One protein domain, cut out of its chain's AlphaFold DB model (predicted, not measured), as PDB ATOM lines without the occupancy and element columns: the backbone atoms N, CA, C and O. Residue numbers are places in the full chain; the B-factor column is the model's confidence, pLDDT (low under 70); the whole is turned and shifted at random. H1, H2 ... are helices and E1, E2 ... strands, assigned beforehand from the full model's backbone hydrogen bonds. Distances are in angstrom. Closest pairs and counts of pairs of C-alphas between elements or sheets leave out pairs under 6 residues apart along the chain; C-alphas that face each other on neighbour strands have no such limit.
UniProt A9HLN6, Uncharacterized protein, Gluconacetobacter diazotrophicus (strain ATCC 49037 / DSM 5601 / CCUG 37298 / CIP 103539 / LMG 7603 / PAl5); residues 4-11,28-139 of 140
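What this domain is: This is residues 4 to 11 and 28 to 139 of the 140 residues of an uncharacterized protein of Gluconacetobacter diazotrophicus (strain ATCC 49037 / DSM 5601 / CCUG 37298 / CIP 103539 / LMG 7603 / PAl5) (UniProt A9HLN6). A strongly twisted sheet of five strands runs through the model, with the long helix H3 packed on it near E5 and E4 and the short helix H2 packed near E1 and E2. H1 lies far out beyond E2, and residues 119 to 139, with no named element, follow E5. The 120 printed residues hold three named helices and five named strands, in the order E1 E2 H1 H2 E3 E4 H3 E5; the sheet, E2 E1 E3 E4 E5, is mixed. The class is mixed, helices and strands, with 48 residues in named elements, under half; the whole is compact, radius of gyration of the C-alphas 13.4 A, spans 35 by 31 by 29 A.

Where its parts are: E3, residues 73 to 80, is 21.3 A long and bends by 55 degrees at residue 76. E1 is residues 33 to 37, from C-alpha 33 at (3.102, 8.491, -17.871); E2 is 42 to 46, E4 84 to 87, and E5 115 to 118, ending at C-alpha 118 at (-5.534, -2.661, -14.490). H3, residues 99 to 111, is 18.1 A long; H1 is 50 to 53 and H2 62 to 66.

How they stand to each other: E3 is antiparallel to E1 (N 35 to O 75, 3.0 A) and to E4 (N 78 to O 86, 2.8 A). E1 and E2 form an antiparallel hairpin, with N 34 and O 45 2.8 A apart, and E3 and E4 form another. E4 and E5 are parallel, with N 85 and O 115 2.8 A apart; E4, H3, E5 make a strand-helix-strand unit with a right-handed crossover. H3 is on the sheet, C-alphas Lys 110 and Val 116 being closest at 5.6 A. In H2 and H3 every O i to N i+4 pair is within hydrogen-bond range.

The domain as a whole: Residues 12 to 27 are not printed; C-alphas 11 and 28 are 24.0 A apart. The link E4 to H3 is long. No printed residue has pLDDT under 70.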
ATOM      1  N   ALA A   4      17.128  12.269 -23.169       92.69
ATOM      2  CA  ALA A   4      17.244  13.660 -22.722       92.69
ATOM      3  C   ALA A   4      15.879  14.368 -22.613       92.69
ATOM      4  O   ALA A   4      15.728  15.298 -21.828       92.69
ATOM      5  N   ASP A   5      14.879  13.889 -23.353       93.12
ATOM      6  CA  ASP A   5      13.509  14.407 -23.321       93.12
ATOM      7  C   ASP A   5      12.644  13.728 -22.236       93.12
ATOM      8  O   ASP A   5      11.464  14.049 -22.102       93.12
ATOM      9  N   GLY A   6      13.198  12.756 -21.494       94.06
ATOM     10  CA  GLY A   6      12.480  11.946 -20.502       94.06
ATOM     11  C   GLY A   6      11.954  10.602 -21.021       94.06
ATOM     12  O   GLY A   6      11.077  10.012 -20.392       94.06
ATOM     13  N   LEU A   7      12.435  10.121 -22.180       96.94
ATOM     14  CA  LEU A   7      12.088   8.787 -22.679       96.94
ATOM     15  C   LEU A   7      12.897   7.728 -21.933       96.94
ATOM     16  O   LEU A   7      14.123   7.663 -22.048       96.94
ATOM     17  N   GLU A   8      12.196   6.855 -21.232       97.56
ATOM     18  CA  GLU A   8      12.796   5.802 -20.431       97.56
ATOM     19  C   GLU A   8      12.412   4.434 -20.995       97.56
ATOM     20  O   GLU A   8      11.288   4.228 -21.457       97.56
ATOM     21  N   GLN A   9      13.366   3.504 -20.979       97.56
ATOM     22  CA  GLN A   9      13.085   2.092 -21.222       97.56
ATOM     23  C   GLN A   9      12.463   1.489 -19.969       97.56
ATOM     24  O   GLN A   9      12.901   1.790 -18.856       97.56
ATOM     25  N   TRP A  10      11.468   0.629 -20.170       97.44
ATOM     26  CA  TRP A  10      10.917  -0.193 -19.106       97.44
ATOM     27  C   TRP A  10      12.024  -1.045 -18.493       97.44
ATOM     28  O   TRP A  10      12.871  -1.591 -19.204       97.44
ATOM     29  N   ARG A  11      12.016  -1.138 -17.171       96.31
ATOM     30  CA  ARG A  11      12.917  -1.990 -16.404       96.31
ATOM     31  C   ARG A  11      12.060  -2.952 -15.624       96.31
ATOM     32  O   ARG A  11      11.048  -2.517 -15.099       96.31
ATOM     33  N   ASN A  28      -5.888  13.380 -14.760       85.81
ATOM     34  CA  ASN A  28      -4.716  14.232 -14.991       85.81
ATOM     35  C   ASN A  28      -3.706  14.096 -13.843       85.81
ATOM     36  O   ASN A  28      -3.232  15.089 -13.289       85.81
ATOM     37  N   HIS A  29      -3.461  12.865 -13.393       92.75
ATOM     38  CA  HIS A  29      -2.556  12.619 -12.278       92.75
ATOM     39  C   HIS A  29      -1.154  13.190 -12.587       92.75
ATOM     40  O   HIS A  29      -0.621  12.938 -13.661       92.75
ATOM     41  N   PRO A  30      -0.491  13.913 -11.666       91.00
ATOM     42  CA  PRO A  30       0.789  14.573 -11.962       91.00
ATOM     43  C   PRO A  30       1.930  13.596 -12.274       91.00
ATOM     44  O   PRO A  30       2.907  13.963 -12.916       91.00
ATOM     45  N   LYS A  31       1.814  12.340 -11.820       94.62
ATOM     46  CA  LYS A  31       2.761  11.256 -12.134       94.62
ATOM     47  C   LYS A  31       2.319  10.392 -13.319       94.62
ATOM     48  O   LYS A  31       2.834   9.288 -13.469       94.62
ATOM     49  N   LEU A  32       1.325  10.830 -14.093       96.38
ATOM     50  CA  LEU A  32       0.846  10.098 -15.258       96.38
ATOM     51  C   LEU A  32       1.950  10.006 -16.310       96.38
ATOM     52  O   LEU A  32       2.642  10.979 -16.621       96.38
ATOM     53  N   ARG A  33       2.121   8.804 -16.842       97.62
ATOM     54  CA  ARG A  33       3.102   8.491 -17.871       97.62
ATOM     55  C   ARG A  33       2.389   7.846 -19.039       97.62
ATOM     56  O   ARG A  33       1.463   7.065 -18.845       97.62
ATOM     57  N   LEU A  34       2.856   8.126 -20.245       97.81
ATOM     58  CA  LEU A  34       2.507   7.332 -21.414       97.81
ATOM     59  C   LEU A  34       3.452   6.143 -21.496       97.81
ATOM     60  O   LEU A  34       4.650   6.315 -21.284       97.81
ATOM     61  N   TRP A  35       2.941   4.971 -21.857       98.38
ATOM     62  CA  TRP A  35       3.748   3.793 -22.172       98.38
ATOM     63  C   TRP A  35       3.411   3.254 -23.560       98.38
ATOM     64  O   TRP A  35       2.300   3.444 -24.064       98.38
ATOM     65  N   VAL A  36       4.376   2.592 -24.197       98.19
ATOM     66  CA  VAL A  36       4.190   1.933 -25.491       98.19
ATOM     67  C   VAL A  36       5.083   0.691 -25.592       98.19
ATOM     68  O   VAL A  36       6.258   0.730 -25.227       98.19
ATOM     69  N   VAL A  37       4.529  -0.399 -26.115       97.69
ATOM     70  CA  VAL A  37       5.246  -1.627 -26.476       97.69
ATOM     71  C   VAL A  37       5.654  -1.502 -27.942       97.69
ATOM     72  O   VAL A  37       4.814  -1.599 -28.842       97.69
ATOM     73  N   ARG A  38       6.932  -1.218 -28.191       96.50
ATOM     74  CA  ARG A  38       7.521  -1.159 -29.537       96.50
ATOM     75  C   ARG A  38       7.946  -2.562 -29.969       96.50
ATOM     76  O   ARG A  38       7.772  -3.525 -29.233       96.50
ATOM     77  N   ALA A  39       8.481  -2.675 -31.181       94.81
ATOM     78  CA  ALA A  39       8.894  -3.963 -31.737       94.81
ATOM     79  C   ALA A  39      10.007  -4.655 -30.927       94.81
ATOM     80  O   ALA A  39      10.048  -5.879 -30.881       94.81
ATOM     81  N   GLU A  40      10.903  -3.881 -30.309       94.31
ATOM     82  CA  GLU A  40      12.115  -4.404 -29.659       94.31
ATOM     83  C   GLU A  40      12.165  -4.125 -28.152       94.31
ATOM     84  O   GLU A  40      12.930  -4.762 -27.435       94.31
ATOM     85  N   ASP A  41      11.370  -3.175 -27.660       96.00
ATOM     86  CA  ASP A  41      11.388  -2.758 -26.264       96.00
ATOM     87  C   ASP A  41      10.056  -2.138 -25.822       96.00
ATOM     88  O   ASP A  41       9.154  -1.863 -26.618       96.00
ATOM     89  N   VAL A  42       9.941  -1.903 -24.519       97.75
ATOM     90  CA  VAL A  42       8.849  -1.136 -23.920       97.75
ATOM     91  C   VAL A  42       9.433   0.174 -23.418       97.75
ATOM     92  O   VAL A  42      10.480   0.188 -22.775       97.75
ATOM     93  N   VAL A  43       8.772   1.289 -23.722       98.12
ATOM     94  CA  VAL A  43       9.203   2.616 -23.269       98.12
ATOM     95  C   VAL A  43       8.067   3.375 -22.624       98.12
ATOM     96  O   VAL A  43       6.896   3.171 -22.951       98.12
ATOM     97  N   HIS A  44       8.422   4.305 -21.748       98.19
ATOM     98  CA  HIS A  44       7.482   5.229 -21.143       98.19
ATOM     99  C   HIS A  44       8.089   6.612 -20.920       98.19
ATOM    100  O   HIS A  44       9.306   6.783 -20.892       98.19
ATOM    101  N   ALA A  45       7.229   7.604 -20.728       97.69
ATOM    102  CA  ALA A  45       7.621   8.979 -20.450       97.69
ATOM    103  C   ALA A  45       6.534   9.701 -19.641       97.69
ATOM    104  O   ALA A  45       5.359   9.376 -19.829       97.69
ATOM    105  N   PRO A  46       6.877  10.683 -18.785       95.56
ATOM    106  CA  PRO A  46       5.890  11.594 -18.200       95.56
ATOM    107  C   PRO A  46       4.998  12.214 -19.282       95.56
ATOM    108  O   PRO A  46       5.511  12.661 -20.302       95.56
ATOM    109  N   GLU A  47       3.679  12.255 -19.083       94.12
ATOM    110  CA  GLU A  47       2.775  12.913 -20.045       94.12
ATOM    111  C   GLU A  47       3.005  14.435 -20.082       94.12
ATOM    112  O   GLU A  47       2.961  15.052 -21.149       94.12
ATOM    113  N   CYS A  48       3.343  14.999 -18.918       90.00
ATOM    114  CA  CYS A  48       3.688  16.402 -18.709       90.00
ATOM    115  C   CYS A  48       5.151  16.539 -18.255       90.00
ATOM    116  O   CYS A  48       5.655  15.712 -17.493       90.00
ATOM    117  N   GLY A  49       5.829  17.604 -18.682       86.62
ATOM    118  CA  GLY A  49       7.217  17.899 -18.317       86.62
ATOM    119  C   GLY A  49       7.914  18.783 -19.350       86.62
ATOM    120  O   GLY A  49       7.289  19.224 -20.312       86.62
ATOM    121  N   GLY A  50       9.226  18.984 -19.195       90.06
ATOM    122  CA  GLY A  50       9.981  19.943 -20.012       90.06
ATOM    123  C   GLY A  50       9.870  19.716 -21.524       90.06
ATOM    124  O   GLY A  50       9.746  20.679 -22.271       90.06
ATOM    125  N   PHE A  51       9.838  18.461 -21.991       91.44
ATOM    126  CA  PHE A  51       9.599  18.176 -23.412       91.44
ATOM    127  C   PHE A  51       8.164  18.510 -23.831       91.44
ATOM    128  O   PHE A  51       7.963  19.095 -24.894       91.44
ATOM    129  N   ALA A  52       7.172  18.181 -22.999       91.69
ATOM    130  CA  ALA A  52       5.770  18.494 -23.263       91.69
ATOM    131  C   ALA A  52       5.568  20.009 -23.430       91.69
ATOM    132  O   ALA A  52       4.896  20.419 -24.372       91.69
ATOM    133  N   ASP A  53       6.237  20.830 -22.614       92.81
ATOM    134  CA  ASP A  53       6.176  22.299 -22.668       92.81
ATOM    135  C   ASP A  53       6.681  22.890 -23.996       92.81
ATOM    136  O   ASP A  53       6.296  24.000 -24.365       92.81
ATOM    137  N   THR A  54       7.505  22.148 -24.746       92.25
ATOM    138  CA  THR A  54       7.961  22.547 -26.091       92.25
ATOM    139  C   THR A  54       6.937  22.260 -27.191       92.25
ATOM    140  O   THR A  54       7.078  22.743 -28.317       92.25
ATOM    141  N   LEU A  55       5.904  21.465 -26.900       91.38
ATOM    142  CA  LEU A  55       4.873  21.075 -27.855       91.38
ATOM    143  C   LEU A  55       3.699  22.056 -27.809       91.38
ATOM    144  O   LEU A  55       3.261  22.476 -26.742       91.38
ATOM    145  N   ASN A  56       3.085  22.326 -28.964       88.88
ATOM    146  CA  ASN A  56       1.908  23.208 -29.052       88.88
ATOM    147  C   ASN A  56       0.755  22.783 -28.126       88.88
ATOM    148  O   ASN A  56       0.030  23.630 -27.614       88.88
ATOM    149  N   GLY A  57       0.572  21.473 -27.934       85.25
ATOM    150  CA  GLY A  57      -0.476  20.917 -27.074       85.25
ATOM    151  C   GLY A  57      -0.097  20.807 -25.598       85.25
ATOM    152  O   GLY A  57      -0.954  20.428 -24.815       85.25
ATOM    153  N   LYS A  58       1.158  21.104 -25.228       89.31
ATOM    154  CA  LYS A  58       1.705  20.953 -23.867       89.31
ATOM    155  C   LYS A  58       1.587  19.554 -23.251       89.31
ATOM    156  O   LYS A  58       1.731  19.385 -22.047       89.31
ATOM    157  N   GLU A  59       1.360  18.550 -24.090       88.75
ATOM    158  CA  GLU A  59       1.175  17.154 -23.708       88.75
ATOM    159  C   GLU A  59       1.911  16.266 -24.709       88.75
ATOM    160  O   GLU A  59       1.863  16.487 -25.929       88.75
ATOM    161  N   ILE A  60       2.592  15.246 -24.194       93.31
ATOM    162  CA  ILE A  60       3.201  14.210 -25.027       93.31
ATOM    163  C   ILE A  60       2.095  13.307 -25.594       93.31
ATOM    164  O   ILE A  60       1.058  13.089 -24.980       93.31
ATOM    165  N   LYS A  61       2.313  12.750 -26.787       94.69
ATOM    166  CA  LYS A  61       1.479  11.703 -27.394       94.69
ATOM    167  C   LYS A  61       2.310  10.443 -27.615       94.69
ATOM    168  O   LYS A  61       3.521  10.517 -27.813       94.69
ATOM    169  N   HIS A  62       1.680   9.270 -27.720       96.62
ATOM    170  CA  HIS A  62       2.411   8.019 -27.994       96.62
ATOM    171  C   HIS A  62       3.238   8.054 -29.287       96.62
ATOM    172  O   HIS A  62       4.271   7.397 -29.381       96.62
ATOM    173  N   SER A  63       2.842   8.846 -30.289       95.44
ATOM    174  CA  SER A  63       3.648   9.037 -31.501       95.44
ATOM    175  C   SER A  63       4.993   9.719 -31.232       95.44
ATOM    176  O   SER A  63       5.934   9.490 -31.988       95.44
ATOM    177  N   ASN A  64       5.121  10.510 -30.162       96.06
ATOM    178  CA  ASN A  64       6.405  11.067 -29.737       96.06
ATOM    179  C   ASN A  64       7.349   9.967 -29.212       96.06
ATOM    180  O   ASN A  64       8.544  10.027 -29.511       96.06
ATOM    181  N   LEU A  65       6.818   8.954 -28.507       96.69
ATOM    182  CA  LEU A  65       7.573   7.809 -27.963       96.69
ATOM    183  C   LEU A  65       8.047   6.849 -29.068       96.69
ATOM    184  O   LEU A  65       9.143   6.287 -28.994       96.69
ATOM    185  N   THR A  66       7.235   6.655 -30.113       96.12
ATOM    186  CA  THR A  66       7.583   5.745 -31.221       96.12
ATOM    187  C   THR A  66       8.365   6.421 -32.350       96.12
ATOM    188  O   THR A  66       8.958   5.735 -33.187       96.12
ATOM    189  N   GLY A  67       8.368   7.758 -32.406       93.62
ATOM    190  CA  GLY A  67       8.798   8.495 -33.598       93.62
ATOM    191  C   GLY A  67       7.852   8.247 -34.778       93.62
ATOM    192  O   GLY A  67       8.301   8.042 -35.898       93.62
ATOM    193  N   ALA A  68       6.545   8.172 -34.502       92.62
ATOM    194  CA  ALA A  68       5.466   7.835 -35.438       92.62
ATOM    195  C   ALA A  68       5.539   6.442 -36.106       92.62
ATOM    196  O   ALA A  68       4.684   6.133 -36.943       92.62
ATOM    197  N   ARG A  69       6.496   5.594 -35.707       94.75
ATOM    198  CA  ARG A  69       6.609   4.193 -36.138       94.75
ATOM    199  C   ARG A  69       5.521   3.310 -35.504       94.75
ATOM    200  O   ARG A  69       4.982   3.698 -34.461       94.75
ATOM    201  N   PRO A  70       5.203   2.149 -36.111       95.00
ATOM    202  CA  PRO A  70       4.289   1.169 -35.528       95.00
ATOM    203  C   PRO A  70       4.700   0.730 -34.116       95.00
ATOM    204  O   PRO A  70       5.885   0.702 -33.781       95.00
ATOM    205  N   ALA A  71       3.704   0.372 -33.312       96.69
ATOM    206  CA  ALA A  71       3.843  -0.207 -31.982       96.69
ATOM    207  C   ALA A  71       2.726  -1.239 -31.772       96.69
ATOM    208  O   ALA A  71       1.690  -1.162 -32.437       96.69
ATOM    209  N   HIS A  72       2.946  -2.191 -30.870       95.69
ATOM    210  CA  HIS A  72       2.002  -3.270 -30.585       95.69
ATOM    211  C   HIS A  72       0.836  -2.793 -29.725       95.69
ATOM    212  O   HIS A  72      -0.311  -3.092 -30.031       95.69
ATOM    213  N   CYS A  73       1.140  -2.065 -28.653       96.81
ATOM    214  CA  CYS A  73       0.148  -1.584 -27.703       96.81
ATOM    215  C   CYS A  73       0.678  -0.345 -26.965       96.81
ATOM    216  O   CYS A  73       1.885  -0.098 -26.946       96.81
ATOM    217  N   GLY A  74      -0.199   0.437 -26.352       97.69
ATOM    218  CA  GLY A  74       0.138   1.649 -25.627       97.69
ATOM    219  C   GLY A  74      -1.016   2.137 -24.772       97.69
ATOM    220  O   GLY A  74      -2.180   1.837 -25.032       97.69
ATOM    221  N   GLY A  75      -0.691   2.951 -23.780       98.00
ATOM    222  CA  GLY A  75      -1.674   3.493 -22.855       98.00
ATOM    223  C   GLY A  75      -1.044   4.438 -21.851       98.00
ATOM    224  O   GLY A  75      -0.002   5.043 -22.132       98.00
ATOM    225  N   GLN A  76      -1.687   4.583 -20.704       98.12
ATOM    226  CA  GLN A  76      -1.202   5.392 -19.599       98.12
ATOM    227  C   GLN A  76      -0.859   4.504 -18.402       98.12
ATOM    228  O   GLN A  76      -1.439   3.431 -18.224       98.12
ATOM    229  N   LEU A  77       0.109   4.931 -17.593       98.06
ATOM    230  CA  LEU A  77       0.424   4.296 -16.319       98.06
ATOM    231  C   LEU A  77       0.821   5.312 -15.250       98.06
ATOM    232  O   LEU A  77       1.258   6.425 -15.548       98.06
ATOM    233  N   VAL A  78       0.706   4.893 -13.995       97.94
ATOM    234  CA  VAL A  78       1.232   5.576 -12.814       97.94
ATOM    235  C   VAL A  78       1.941   4.534 -11.953       97.94
ATOM    236  O   VAL A  78       1.354   3.506 -11.623       97.94
ATOM    237  N   PHE A  79       3.187   4.807 -11.567       96.25
ATOM    238  CA  PHE A  79       3.861   4.037 -10.519       96.25
ATOM    239  C   PHE A  79       3.221   4.354  -9.163       96.25
ATOM    240  O   PHE A  79       3.087   5.530  -8.799       96.25
ATOM    241  N   VAL A  80       2.818   3.314  -8.440       95.19
ATOM    242  CA  VAL A  80       2.169   3.382  -7.125       95.19
ATOM    243  C   VAL A  80       3.022   2.655  -6.075       95.19
ATOM    244  O   VAL A  80       4.139   2.226  -6.357       95.19
ATOM    245  N   GLU A  81       2.542   2.594  -4.836       90.44
ATOM    246  CA  GLU A  81       3.251   1.947  -3.723       90.44
ATOM    247  C   GLU A  81       3.429   0.431  -3.947       90.44
ATOM    248  O   GLU A  81       2.748  -0.163  -4.781       90.44
ATOM    249  N   ASN A  82       4.331  -0.195  -3.181       88.50
ATOM    250  CA  ASN A  82       4.583  -1.648  -3.177       88.50
ATOM    251  C   ASN A  82       5.048  -2.237  -4.522       88.50
ATOM    252  O   ASN A  82       4.610  -3.318  -4.910       88.50
ATOM    253  N   ASP A  83       5.930  -1.516  -5.225       90.25
ATOM    254  CA  ASP A  83       6.491  -1.928  -6.523       90.25
ATOM    255  C   ASP A  83       5.393  -2.313  -7.533       90.25
ATOM    256  O   ASP A  83       5.451  -3.329  -8.229       90.25
ATOM    257  N   ALA A  84       4.331  -1.501  -7.575       95.94
ATOM    258  CA  ALA A  84       3.188  -1.720  -8.443       95.94
ATOM    259  C   ALA A  84       2.955  -0.556  -9.413       95.94
ATOM    260  O   ALA A  84       3.340   0.594  -9.186       95.94
ATOM    261  N   VAL A  85       2.272  -0.859 -10.513       97.25
ATOM    262  CA  VAL A  85       1.788   0.123 -11.482       97.25
ATOM    263  C   VAL A  85       0.282   0.034 -11.631       97.25
ATOM    264  O   VAL A  85      -0.295  -1.048 -11.676       97.25
ATOM    265  N   ALA A  86      -0.358   1.189 -11.754       98.06
ATOM    266  CA  ALA A  86      -1.723   1.290 -12.238       98.06
ATOM    267  C   ALA A  86      -1.701   1.691 -13.707       98.06
ATOM    268  O   ALA A  86      -1.124   2.726 -14.037       98.06
ATOM    269  N   LEU A  87      -2.300   0.883 -14.581       98.12
ATOM    270  CA  LEU A  87      -2.240   1.085 -16.025       98.12
ATOM    271  C   LEU A  87      -3.602   0.969 -16.705       98.12
ATOM    272  O   LEU A  87      -4.489   0.220 -16.285       98.12
ATOM    273  N   ASP A  88      -3.724   1.692 -17.809       98.19
ATOM    274  CA  ASP A  88      -4.774   1.531 -18.804       98.19
ATOM    275  C   ASP A  88      -4.186   1.327 -20.206       98.19
ATOM    276  O   ASP A  88      -2.983   1.485 -20.413       98.19
ATOM    277  N   GLY A  89      -5.041   0.990 -21.176       97.06
ATOM    278  CA  GLY A  89      -4.698   0.888 -22.600       97.06
ATOM    279  C   GLY A  89      -5.065   2.134 -23.414       97.06
ATOM    280  O   GLY A  89      -5.281   2.060 -24.619       97.06
ATOM    281  N   GLY A  90      -5.235   3.286 -22.769       93.88
ATOM    282  CA  GLY A  90      -5.824   4.473 -23.366       93.88
ATOM    283  C   GLY A  90      -4.893   5.218 -24.339       93.88
ATOM    284  O   GLY A  90      -4.470   6.354 -24.107       93.88
ATOM    285  N   SER A  91      -4.586   4.605 -25.476       92.25
ATOM    286  CA  SER A  91      -3.887   5.237 -26.593       92.25
ATOM    287  C   SER A  91      -4.796   5.328 -27.811       92.25
ATOM    288  O   SER A  91      -5.307   4.326 -28.294       92.25
ATOM    289  N   GLY A  92      -4.955   6.534 -28.367       89.06
ATOM    290  CA  GLY A  92      -5.790   6.732 -29.558       89.06
ATOM    291  C   GLY A  92      -5.265   6.020 -30.812       89.06
ATOM    292  O   GLY A  92      -6.048   5.669 -31.685       89.06
ATOM    293  N   ARG A  93      -3.945   5.805 -30.916       93.94
ATOM    294  CA  ARG A  93      -3.315   5.180 -32.095       93.94
ATOM    295  C   ARG A  93      -2.857   3.745 -31.847       93.94
ATOM    296  O   ARG A  93      -2.844   2.956 -32.787       93.94
ATOM    297  N   TYR A  94      -2.445   3.434 -30.621       96.50
ATOM    298  CA  TYR A  94      -1.830   2.151 -30.287       96.50
ATOM    299  C   TYR A  94      -2.537   1.455 -29.124       96.50
ATOM    300  O   TYR A  94      -1.916   0.641 -28.463       96.50
ATOM    301  N   GLY A  95      -3.792   1.787 -28.814       96.44
ATOM    302  CA  GLY A  95      -4.521   1.099 -27.748       96.44
ATOM    303  C   GLY A  95      -4.758  -0.379 -28.088       96.44
ATOM    304  O   GLY A  95      -4.753  -0.732 -29.275       96.44
ATOM    305  N   PRO A  96      -4.984  -1.238 -27.080       97.06
ATOM    306  CA  PRO A  96      -5.481  -2.580 -27.329       97.06
ATOM    307  C   PRO A  96      -6.843  -2.497 -28.023       97.06
ATOM    308  O   PRO A  96      -7.591  -1.530 -27.860       97.06
ATOM    309  N   ARG A  97      -7.152  -3.511 -28.822       96.31
ATOM    310  CA  ARG A  97      -8.355  -3.580 -29.665       96.31
ATOM    311  C   ARG A  97      -9.427  -4.497 -29.102       96.31
ATOM    312  O   ARG A  97     -10.526  -4.555 -29.646       96.31
ATOM    313  N   SER A  98      -9.101  -5.228 -28.042       97.56
ATOM    314  CA  SER A  98     -10.030  -6.116 -27.368       97.56
ATOM    315  C   SER A  98      -9.688  -6.280 -25.890       97.56
ATOM    316  O   SER A  98      -8.598  -5.931 -25.417       97.56
ATOM    317  N   LYS A  99     -10.629  -6.881 -25.163       97.75
ATOM    318  CA  LYS A  99     -10.469  -7.290 -23.768       97.75
ATOM    319  C   LYS A  99      -9.298  -8.247 -23.571       97.75
ATOM    320  O   LYS A  99      -8.583  -8.150 -22.572       97.75
ATOM    321  N   GLU A 100      -9.084  -9.150 -24.520       97.94
ATOM    322  CA  GLU A 100      -8.001 -10.131 -24.508       97.94
ATOM    323  C   GLU A 100      -6.646  -9.438 -24.646       97.94
ATOM    324  O   GLU A 100      -5.749  -9.724 -23.857       97.94
ATOM    325  N   GLU A 101      -6.508  -8.485 -25.572       97.69
ATOM    326  CA  GLU A 101      -5.276  -7.702 -25.722       97.69
ATOM    327  C   GLU A 101      -4.994  -6.846 -24.479       97.69
ATOM    328  O   GLU A 101      -3.863  -6.824 -23.987       97.69
ATOM    329  N   MET A 102      -6.022  -6.199 -23.913       98.06
ATOM    330  CA  MET A 102      -5.896  -5.424 -22.673       98.06
ATOM    331  C   MET A 102      -5.475  -6.308 -21.485       98.06
ATOM    332  O   MET A 102      -4.626  -5.933 -20.674       98.06
ATOM    333  N   THR A 103      -6.039  -7.512 -21.389       98.00
ATOM    334  CA  THR A 103      -5.680  -8.487 -20.350       98.00
ATOM    335  C   THR A 103      -4.264  -9.019 -20.558       98.00
ATOM    336  O   THR A 103      -3.504  -9.148 -19.597       98.00
ATOM    337  N   ALA A 104      -3.887  -9.317 -21.803       97.62
ATOM    338  CA  ALA A 104      -2.569  -9.830 -22.152       97.62
ATOM    339  C   ALA A 104      -1.468  -8.818 -21.821       97.62
ATOM    340  O   ALA A 104      -0.476  -9.193 -21.197       97.62
ATOM    341  N   VAL A 105      -1.659  -7.536 -22.159       97.31
ATOM    342  CA  VAL A 105      -0.665  -6.507 -21.838       97.31
ATOM    343  C   VAL A 105      -0.550  -6.293 -20.329       97.31
ATOM    344  O   VAL A 105       0.561  -6.284 -19.809       97.31
ATOM    345  N   ALA A 106      -1.663  -6.249 -19.591       98.06
ATOM    346  CA  ALA A 106      -1.626  -6.115 -18.133       98.06
ATOM    347  C   ALA A 106      -0.884  -7.287 -17.457       98.06
ATOM    348  O   ALA A 106      -0.086  -7.081 -16.541       98.06
ATOM    349  N   ARG A 107      -1.078  -8.517 -17.955       97.81
ATOM    350  CA  ARG A 107      -0.319  -9.696 -17.510       97.81
ATOM    351  C   ARG A 107       1.158  -9.628 -17.886       97.81
ATOM    352  O   ARG A 107       1.980 -10.074 -17.100       97.81
ATOM    353  N   ALA A 108       1.510  -9.076 -19.047       96.81
ATOM    354  CA  ALA A 108       2.908  -8.906 -19.439       96.81
ATOM    355  C   ALA A 108       3.647  -7.950 -18.487       96.81
ATOM    356  O   ALA A 108       4.722  -8.292 -18.005       96.81
ATOM    357  N   PHE A 109       3.031  -6.815 -18.135       96.88
ATOM    358  CA  PHE A 109       3.562  -5.902 -17.113       96.88
ATOM    359  C   PHE A 109       3.728  -6.603 -15.758       96.88
ATOM    360  O   PHE A 109       4.771  -6.474 -15.119       96.88
ATOM    361  N   LYS A 110       2.759  -7.424 -15.346       96.69
ATOM    362  CA  LYS A 110       2.872  -8.207 -14.107       96.69
ATOM    363  C   LYS A 110       4.028  -9.207 -14.163       96.69
ATOM    364  O   LYS A 110       4.831  -9.293 -13.241       96.69
ATOM    365  N   ASN A 111       4.137  -9.939 -15.268       96.06
ATOM    366  CA  ASN A 111       5.193 -10.926 -15.481       96.06
ATOM    367  C   ASN A 111       6.588 -10.292 -15.581       96.06
ATOM    368  O   ASN A 111       7.570 -10.997 -15.382       96.06
ATOM    369  N   SER A 112       6.676  -8.984 -15.842       95.69
ATOM    370  CA  SER A 112       7.926  -8.220 -15.748       95.69
ATOM    371  C   SER A 112       8.342  -7.889 -14.308       95.69
ATOM    372  O   SER A 112       9.309  -7.172 -14.113       95.69
ATOM    373  N   GLY A 113       7.631  -8.388 -13.289       95.69
ATOM    374  CA  GLY A 113       8.037  -8.279 -11.883       95.69
ATOM    375  C   GLY A 113       7.343  -7.177 -11.080       95.69
ATOM    376  O   GLY A 113       7.766  -6.920  -9.960       95.69
ATOM    377  N   TYR A 114       6.289  -6.550 -11.613       95.50
ATOM    378  CA  TYR A 114       5.502  -5.530 -10.906       95.50
ATOM    379  C   TYR A 114       4.161  -6.061 -10.406       95.50
ATOM    380  O   TYR A 114       3.524  -6.914 -11.030       95.50
ATOM    381  N   GLY A 115       3.663  -5.465  -9.323       97.06
ATOM    382  CA  GLY A 115       2.240  -5.492  -9.019       97.06
ATOM    383  C   GLY A 115       1.487  -4.705 -10.089       97.06
ATOM    384  O   GLY A 115       1.957  -3.657 -10.529       97.06
ATOM    385  N   VAL A 116       0.330  -5.179 -10.548       97.94
ATOM    386  CA  VAL A 116      -0.413  -4.465 -11.597       97.94
ATOM    387  C   VAL A 116      -1.859  -4.266 -11.198       97.94
ATOM    388  O   VAL A 116      -2.611  -5.217 -11.008       97.94
ATOM    389  N   TRP A 117      -2.255  -3.002 -11.164       98.31
ATOM    390  CA  TRP A 117      -3.633  -2.546 -11.153       98.31
ATOM    391  C   TRP A 117      -4.044  -2.211 -12.588       98.31
ATOM    392  O   TRP A 117      -3.485  -1.308 -13.207       98.31
ATOM    393  N   SER A 118      -5.024  -2.920 -13.142       98.31
ATOM    394  CA  SER A 118      -5.534  -2.661 -14.490       98.31
ATOM    395  C   SER A 118      -6.897  -1.985 -14.432       98.31
ATOM    396  O   SER A 118      -7.798  -2.439 -13.724       98.31
ATOM    397  N   TYR A 119      -7.073  -0.921 -15.214       98.31
ATOM    398  CA  TYR A 119      -8.389  -0.311 -15.424       98.31
ATOM    399  C   TYR A 119      -9.301  -1.180 -16.300       98.31
ATOM    400  O   TYR A 119     -10.522  -1.077 -16.206       98.31
ATOM    401  N   GLY A 120      -8.719  -2.093 -17.084       97.75
ATOM    402  CA  GLY A 120      -9.449  -3.079 -17.869       97.75
ATOM    403  C   GLY A 120     -10.089  -2.525 -19.143       97.75
ATOM    404  O   GLY A 120      -9.707  -1.481 -19.671       97.75
ATOM    405  N   TRP A 121     -11.050  -3.286 -19.658       98.38
ATOM    406  CA  TRP A 121     -11.728  -3.043 -20.928       98.38
ATOM    407  C   TRP A 121     -13.202  -2.717 -20.704       98.38
ATOM    408  O   TRP A 121     -13.861  -3.379 -19.900       98.38
ATOM    409  N   ASP A 122     -13.694  -1.718 -21.422       97.50
ATOM    410  CA  ASP A 122     -15.098  -1.350 -21.511       97.50
ATOM    411  C   ASP A 122     -15.743  -2.108 -22.679       97.50
ATOM    412  O   ASP A 122     -15.541  -1.781 -23.852       97.50
ATOM    413  N   ASP A 123     -16.495  -3.157 -22.340       97.19
ATOM    414  CA  ASP A 123     -17.211  -3.993 -23.307       97.19
ATOM    415  C   ASP A 123     -18.321  -3.207 -24.040       97.19
ATOM    416  O   ASP A 123     -18.632  -3.531 -25.185       97.19
ATOM    417  N   GLU A 124     -18.886  -2.153 -23.433       96.50
ATOM    418  CA  GLU A 124     -19.964  -1.353 -24.034       96.50
ATOM    419  C   GLU A 124     -19.430  -0.418 -25.123       96.50
ATOM    420  O   GLU A 124     -20.032  -0.285 -26.189       96.50
ATOM    421  N   ASN A 125     -18.277   0.206 -24.869       95.44
ATOM    422  CA  ASN A 125     -17.654   1.157 -25.795       95.44
ATOM    423  C   ASN A 125     -16.581   0.529 -26.694       95.44
ATOM    424  O   ASN A 125     -16.010   1.228 -27.532       95.44
ATOM    425  N   ALA A 126     -16.291  -0.765 -26.515       95.94
ATOM    426  CA  ALA A 126     -15.177  -1.463 -27.155       95.94
ATOM    427  C   ALA A 126     -13.864  -0.661 -27.046       95.94
ATOM    428  O   ALA A 126     -13.150  -0.450 -28.031       95.94
ATOM    429  N   TRP A 127     -13.572  -0.183 -25.834       96.75
ATOM    430  CA  TRP A 127     -12.438   0.696 -25.557       96.75
ATOM    431  C   TRP A 127     -11.860   0.439 -24.157       96.75
ATOM    432  O   TRP A 127     -12.584   0.001 -23.272       96.75
ATOM    433  N   PRO A 128     -10.579   0.719 -23.872       97.62
ATOM    434  CA  PRO A 128     -10.059   0.612 -22.508       97.62
ATOM    435  C   PRO A 128     -10.682   1.649 -21.570       97.62
ATOM    436  O   PRO A 128     -10.781   2.830 -21.920       97.62
ATOM    437  N   PHE A 129     -11.006   1.247 -20.339       97.88
ATOM    438  CA  PHE A 129     -11.286   2.230 -19.289       97.88
ATOM    439  C   PHE A 129     -10.060   3.117 -19.077       97.88
ATOM    440  O   PHE A 129      -8.931   2.670 -19.253       97.88
ATOM    441  N   ARG A 130     -10.276   4.378 -18.702       96.44
ATOM    442  CA  ARG A 130      -9.197   5.355 -18.524       96.44
ATOM    443  C   ARG A 130      -8.809   5.485 -17.063       96.44
ATOM    444  O   ARG A 130      -9.670   5.371 -16.188       96.44
ATOM    445  N   ILE A 131      -7.552   5.825 -16.796       97.38
ATOM    446  CA  ILE A 131      -7.127   6.209 -15.450       97.38
ATOM    447  C   ILE A 131      -8.068   7.297 -14.904       97.38
ATOM    448  O   ILE A 131      -8.375   8.291 -15.564       97.38
ATOM    449  N   GLY A 132      -8.575   7.057 -13.695       95.69
ATOM    450  CA  GLY A 132      -9.547   7.906 -13.009       95.69
ATOM    451  C   GLY A 132     -11.011   7.771 -13.433       95.69
ATOM    452  O   GLY A 132     -11.841   8.496 -12.893       95.69
ATOM    453  N   SER A 133     -11.369   6.852 -14.340       96.06
ATOM    454  CA  SER A 133     -12.782   6.596 -14.670       96.06
ATOM    455  C   SER A 133     -13.480   5.640 -13.692       96.06
ATOM    456  O   SER A 133     -14.706   5.603 -13.643       96.06
ATOM    457  N   ARG A 134     -12.713   4.836 -12.946       96.38
ATOM    458  CA  ARG A 134     -13.182   3.848 -11.958       96.38
ATOM    459  C   ARG A 134     -12.035   3.431 -11.030       96.38
ATOM    460  O   ARG A 134     -10.903   3.860 -11.229       96.38
ATOM    461  N   LEU A 135     -12.300   2.564 -10.053       97.12
ATOM    462  CA  LEU A 135     -11.224   1.862  -9.348       97.12
ATOM    463  C   LEU A 135     -10.634   0.763 -10.251       97.12
ATOM    464  O   LEU A 135     -11.413   0.034 -10.886       97.12
ATOM    465  N   PRO A 136      -9.297   0.642 -10.328       97.75
ATOM    466  CA  PRO A 136      -8.658  -0.443 -11.057       97.75
ATOM    467  C   PRO A 136      -8.765  -1.763 -10.283       97.75
ATOM    468  O   PRO A 136      -9.084  -1.788  -9.096       97.75
ATOM    469  N   GLN A 137      -8.480  -2.870 -10.963       97.62
ATOM    470  CA  GLN A 137      -8.507  -4.215 -10.391       97.62
ATOM    471  C   GLN A 137      -7.111  -4.829 -10.393       97.62
ATOM    472  O   GLN A 137      -6.367  -4.665 -11.363       97.62
ATOM    473  N   TRP A 138      -6.764  -5.545  -9.325       97.50
ATOM    474  CA  TRP A 138      -5.489  -6.245  -9.246       97.50
ATOM    475  C   TRP A 138      -5.434  -7.372 -10.278       97.50
ATOM    476  O   TRP A 138      -6.373  -8.163 -10.426       97.50
ATOM    477  N   VAL A 139      -4.331  -7.443 -11.017       96.88
ATOM    478  CA  VAL A 139      -4.094  -8.485 -12.014       96.88
ATOM    479  C   VAL A 139      -3.572  -9.727 -11.299       96.88
ATOM    480  O   VAL A 139      -2.467  -9.736 -10.760       96.88
TER     481      VAL A 139